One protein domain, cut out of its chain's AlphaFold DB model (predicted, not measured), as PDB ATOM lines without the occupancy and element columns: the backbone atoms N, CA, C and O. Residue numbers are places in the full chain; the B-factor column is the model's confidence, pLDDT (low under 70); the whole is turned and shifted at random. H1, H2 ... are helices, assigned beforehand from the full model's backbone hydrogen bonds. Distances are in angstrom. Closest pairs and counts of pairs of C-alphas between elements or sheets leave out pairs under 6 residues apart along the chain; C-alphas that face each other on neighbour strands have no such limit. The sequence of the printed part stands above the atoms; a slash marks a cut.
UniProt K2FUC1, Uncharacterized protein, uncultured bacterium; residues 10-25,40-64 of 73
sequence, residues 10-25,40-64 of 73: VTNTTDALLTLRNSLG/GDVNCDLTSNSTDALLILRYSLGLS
ATOM      1  N   VAL A  10     114.998  19.385  39.620       73.69
ATOM      2  CA  VAL A  10     114.140  20.147  38.713       73.69
ATOM      3  C   VAL A  10     113.134  20.939  39.532       73.69
ATOM      4  O   VAL A  10     112.266  20.328  40.159       73.69
ATOM      5  N   THR A  11     113.214  22.268  39.454       78.69
ATOM      6  CA  THR A  11     112.168  23.172  39.948       78.69
ATOM      7  C   THR A  11     110.930  23.033  39.074       78.69
ATOM      8  O   THR A  11     110.982  23.251  37.863       78.69
ATOM      9  N   ASN A  12     109.815  22.638  39.675       85.50
ATOM     10  CA  ASN A  12     108.540  22.455  38.999       85.50
ATOM     11  C   ASN A  12     107.354  22.817  39.913       85.50
ATOM     12  O   ASN A  12     107.497  23.304  41.034       85.50
ATOM     13  N   THR A  13     106.137  22.556  39.442       90.19
ATOM     14  CA  THR A  13     104.901  22.878  40.167       90.19
ATOM     15  C   THR A  13     104.747  22.143  41.505       90.19
ATOM     16  O   THR A  13     104.023  22.621  42.379       90.19
ATOM     17  N   THR A  14     105.449  21.025  41.715       89.81
ATOM     18  CA  THR A  14     105.522  20.332  43.013       89.81
ATOM     19  C   THR A  14     106.219  21.196  44.059       89.81
ATOM     20  O   THR A  14     105.750  21.277  45.194       89.81
ATOM     21  N   ASP A  15     107.292  21.887  43.676       88.50
ATOM     22  CA  ASP A  15     108.036  22.784  44.563       88.50
ATOM     23  C   ASP A  15     107.180  23.995  44.945       88.50
ATOM     24  O   ASP A  15     107.119  24.365  46.120       88.50
ATOM     25  N   ALA A  16     106.420  24.540  43.987       92.19
ATOM     26  CA  ALA A  16     105.447  25.600  44.250       92.19
ATOM     27  C   ALA A  16     104.391  25.146  45.266       92.19
ATOM     28  O   ALA A  16     104.106  25.846  46.239       92.19
ATOM     29  N   LEU A  17     103.828  23.950  45.070       93.00
ATOM     30  CA  LEU A  17     102.799  23.409  45.953       93.00
ATOM     31  C   LEU A  17     103.320  23.174  47.374       93.00
ATOM     32  O   LEU A  17     102.623  23.502  48.334       93.00
ATOM     33  N   LEU A  18     104.515  22.598  47.533       91.62
ATOM     34  CA  LEU A  18     105.073  22.345  48.861       91.62
ATOM     35  C   LEU A  18     105.478  23.639  49.572       91.62
ATOM     36  O   LEU A  18     105.245  23.753  50.773       91.62
ATOM     37  N   THR A  19     105.979  24.628  48.834       92.06
ATOM     38  CA  THR A  19     106.275  25.964  49.367       92.06
ATOM     39  C   THR A  19     105.004  26.653  49.869       92.06
ATOM     40  O   THR A  19     104.963  27.137  51.001       92.06
ATOM     41  N   LEU A  20     103.915  26.609  49.091       94.38
ATOM     42  CA  LEU A  20     102.620  27.150  49.514       94.38
ATOM     43  C   LEU A  20     102.038  26.383  50.708       94.38
ATOM     44  O   LEU A  20     101.522  26.980  51.647       94.38
ATOM     45  N   ARG A  21     102.131  25.049  50.698       94.81
ATOM     46  CA  ARG A  21     101.686  24.213  51.818       94.81
ATOM     47  C   ARG A  21     102.414  24.592  53.112       94.81
ATOM     48  O   ARG A  21     101.760  24.721  54.146       94.81
ATOM     49  N   ASN A  22     103.731  24.794  53.041       91.00
ATOM     50  CA  ASN A  22     104.541  25.244  54.167       91.00
ATOM     51  C   ASN A  22     104.127  26.646  54.641       91.00
ATOM     52  O   ASN A  22     103.957  26.842  55.842       91.00
ATOM     53  N   SER A  23     103.890  27.596  53.726       93.19
ATOM     54  CA  SER A  23     103.486  28.962  54.104       93.19
ATOM     55  C   SER A  23     102.130  29.018  54.814       93.19
ATOM     56  O   SER A  23     101.907  29.869  55.671       93.19
ATOM     57  N   LEU A  24     101.244  28.070  54.507       94.62
ATOM     58  CA  LEU A  24      99.947  27.904  55.158       94.62
ATOM     59  C   LEU A  24     100.029  27.181  56.516       94.62
ATOM     60  O   LEU A  24      98.997  26.960  57.148       94.62
ATOM     61  N   GLY A  25     101.223  26.768  56.961       92.69
ATOM     62  CA  GLY A  25     101.408  26.015  58.205       92.69
ATOM     63  C   GLY A  25     100.782  24.617  58.171       92.69
ATOM     64  O   GLY A  25     100.480  24.040  59.217       92.69
ATOM     65  N   GLY A  40     112.473  26.535  49.664       85.12
ATOM     66  CA  GLY A  40     111.302  27.219  49.120       85.12
ATOM     67  C   GLY A  40     111.441  28.739  49.101       85.12
ATOM     68  O   GLY A  40     110.449  29.387  48.823       85.12
ATOM     69  N   ASP A  41     112.614  29.300  49.409       89.31
ATOM     70  CA  ASP A  41     112.932  30.724  49.235       89.31
ATOM     71  C   ASP A  41     113.646  30.900  47.885       89.31
ATOM     72  O   ASP A  41     114.771  30.429  47.702       89.31
ATOM     73  N   VAL A  42     112.963  31.513  46.920       89.31
ATOM     74  CA  VAL A  42     113.465  31.733  45.546       89.31
ATOM     75  C   VAL A  42     113.599  33.212  45.202       89.31
ATOM     76  O   VAL A  42     114.093  33.558  44.123       89.31
ATOM     77  N   ASN A  43     113.136  34.088  46.093       91.56
ATOM     78  CA  ASN A  43     113.342  35.525  45.993       91.56
ATOM     79  C   ASN A  43     114.453  36.045  46.926       91.56
ATOM     80  O   ASN A  43     114.741  37.243  46.912       91.56
ATOM     81  N   CYS A  44     115.100  35.151  47.678       90.06
ATOM     82  CA  CYS A  44     116.207  35.421  48.584       90.06
ATOM     83  C   CYS A  44     115.857  36.419  49.701       90.06
ATOM     84  O   CYS A  44     116.726  37.171  50.157       90.06
ATOM     85  N   ASP A  45     114.598  36.442  50.148       91.00
ATOM     86  CA  ASP A  45     114.141  37.296  51.251       91.00
ATOM     87  C   ASP A  45     114.235  36.620  52.634       91.00
ATOM     88  O   ASP A  45     113.866  37.222  53.647       91.00
ATOM     89  N   LEU A  46     114.811  35.409  52.690       88.44
ATOM     90  CA  LEU A  46     114.957  34.552  53.872       88.44
ATOM     91  C   LEU A  46     113.628  34.034  54.427       88.44
ATOM     92  O   LEU A  46     113.570  33.524  55.551       88.44
ATOM     93  N   THR A  47     112.553  34.156  53.657       89.06
ATOM     94  CA  THR A  47     111.249  33.606  53.984       89.06
ATOM     95  C   THR A  47     110.774  32.708  52.851       89.06
ATOM     96  O   THR A  47     111.116  32.889  51.695       89.06
ATOM     97  N   SER A  48     110.006  31.678  53.192       89.25
ATOM     98  CA  SER A  48     109.421  30.775  52.199       89.25
ATOM     99  C   SER A  48     107.917  30.890  52.296       89.25
ATOM    100  O   SER A  48     107.283  30.308  53.186       89.25
ATOM    101  N   ASN A  49     107.354  31.722  51.427       92.69
ATOM    102  CA  ASN A  49     105.963  32.129  51.492       92.69
ATOM    103  C   ASN A  49     105.242  31.965  50.140       92.69
ATOM    104  O   ASN A  49     105.704  31.292  49.219       92.69
ATOM    105  N   SER A  50     104.025  32.502  50.029       96.12
ATOM    106  CA  SER A  50     103.241  32.402  48.792       96.12
ATOM    107  C   SER A  50     103.895  33.101  47.595       96.12
ATOM    108  O   SER A  50     103.645  32.699  46.462       96.12
ATOM    109  N   THR A  51     104.718  34.125  47.822       95.62
ATOM    110  CA  THR A  51     105.484  34.825  46.781       95.62
ATOM    111  C   THR A  51     106.421  33.856  46.078       95.62
ATOM    112  O   THR A  51     106.379  33.747  44.853       95.62
ATOM    113  N   ASP A  52     107.181  33.075  46.841       93.19
ATOM    114  CA  ASP A  52     108.095  32.073  46.303       93.19
ATOM    115  C   ASP A  52     107.368  30.985  45.523       93.19
ATOM    116  O   ASP A  52     107.737  30.651  44.398       93.19
ATOM    117  N   ALA A  53     106.266  30.481  46.084       93.94
ATOM    118  CA  ALA A  53     105.441  29.480  45.425       93.94
ATOM    119  C   ALA A  53     104.932  29.961  44.054       93.94
ATOM    120  O   ALA A  53     104.936  29.207  43.078       93.94
ATOM    121  N   LEU A  54     104.512  31.225  43.959       95.44
ATOM    122  CA  LEU A  54     104.042  31.816  42.707       95.44
ATOM    123  C   LEU A  54     105.177  32.038  41.704       95.44
ATOM    124  O   LEU A  54     104.973  31.830  40.507       95.44
ATOM    125  N   LEU A  55     106.367  32.421  42.170       94.44
ATOM    126  CA  LEU A  55     107.546  32.554  41.318       94.44
ATOM    127  C   LEU A  55     107.988  31.200  40.750       94.44
ATOM    128  O   LEU A  55     108.227  31.090  39.546       94.44
ATOM    129  N   ILE A  56     107.997  30.151  41.575       92.38
ATOM    130  CA  ILE A  56     108.269  28.778  41.136       92.38
ATOM    131  C   ILE A  56     107.251  28.334  40.078       92.38
ATOM    132  O   ILE A  56     107.624  27.764  39.051       92.38
ATOM    133  N   LEU A  57     105.957  28.597  40.295       94.56
ATOM    134  CA  LEU A  57     104.912  28.258  39.327       94.56
ATOM    135  C   LEU A  57     105.110  29.013  38.008       94.56
ATOM    136  O   LEU A  57     105.010  28.416  36.938       94.56
ATOM    137  N   ARG A  58     105.428  30.309  38.077       95.56
ATOM    138  CA  ARG A  58     105.713  31.145  36.906       95.56
ATOM    139  C   ARG A  58     106.874  30.578  36.085       95.56
ATOM    140  O   ARG A  58     106.715  30.401  34.877       95.56
ATOM    141  N   TYR A  59     107.979  30.239  36.746       92.25
ATOM    142  CA  TYR A  59     109.133  29.587  36.128       92.25
ATOM    143  C   TYR A  59     108.749  28.242  35.494       92.25
ATOM    144  O   TYR A  59     109.060  27.986  34.334       92.25
ATOM    145  N   SER A  60     107.983  27.417  36.214       91.38
ATOM    146  CA  SER A  60     107.524  26.097  35.747       91.38
ATOM    147  C   SER A  60     106.653  26.167  34.488       91.38
ATOM    148  O   SER A  60     106.599  25.212  33.718       91.38
ATOM    149  N   LEU A  61     105.955  27.287  34.281       94.19
ATOM    150  CA  LEU A  61     105.136  27.553  33.098       94.19
ATOM    151  C   LEU A  61     105.942  28.142  31.925       94.19
ATOM    152  O   LEU A  61     105.365  28.404  30.871       94.19
ATOM    153  N   GLY A  62     107.249  28.372  32.093       92.44
ATOM    154  CA  GLY A  62     108.108  28.980  31.074       92.44
ATOM    155  C   GLY A  62     107.794  30.454  30.810       92.44
ATOM    156  O   GLY A  62     108.079  30.967  29.728       92.44
ATOM    157  N   LEU A  63     107.166  31.140  31.768       94.62
ATOM    158  CA  LEU A  63     106.876  32.566  31.656       94.62
ATOM    159  C   LEU A  63     108.148  33.379  31.921       94.62
ATOM    160  O   LEU A  63     108.992  32.979  32.719       94.62
ATOM    161  N   SER A  64     108.266  34.549  31.285       93.62
ATOM    162  CA  SER A  64     109.403  35.452  31.524       93.62
ATOM    163  C   SER A  64     109.501  35.804  33.010       93.62
ATOM    164  O   SER A  64     108.502  36.184  33.624       93.62
TER     165      SER A  64
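Overview. This is residues 10 to 25 and 40 to 64 of the 73 residues of an uncharacterized protein of uncultured bacterium (UniProt K2FUC1). Two helices of equal length, H1 and H2, lie side by side and run opposite ways, their lines nearly parallel, while a loop, residues 40 to 49, arches beside the pair and leads into H2. The printed part has 41 residues with two named helices, H1 then H2 along the chain, and no named strand; the class is all helix. It is compact, with a radius of gyration of the C-alphas of 9.3 A, and rounded, the C-alphas spanning 27 by 19 by 15 A.

Along the chain. Begin at Val 10, whose C-alpha is at (114.140, 20.147, 38.713). Find C-alpha 13 at (104.901, 22.878, 40.167); from there H1 runs through residues 13 to 23, 15.3 A from first to last C-alpha. After the cut, pick up the backbone at Gly 40 and go on to C-alpha 50 at (103.241, 32.402, 48.792). There H2 begins, residues 50 to 60, and it ends at C-alpha 60 at (107.524, 26.097, 35.747), 15.1 A away.

Arrangement. Look at Ala 16 and Ala 53: H1 and H2 touch, and these are their closest C-alphas, 4.1 A apart. The two helices have 19 pairs of C-alphas within 8 A, and their centres are 8.7 A apart. They run opposite ways at a shallow tilt of 1 degree. In both H1 and H2, every O i to N i+4 pair is within hydrogen-bond range.

Size, cuts and confidence. The two C-alphas farthest apart are those of Gly 25 and Ser 64, at 29.4 A. Residues 26 to 39 are not printed, and the C-alphas of Gly 25 and Gly 40 are 13.5 A apart across this cut. The link from H1 to H2 is the link across the cut. The mean pLDDT of the printed part is 91.3, and no printed residue is under 70.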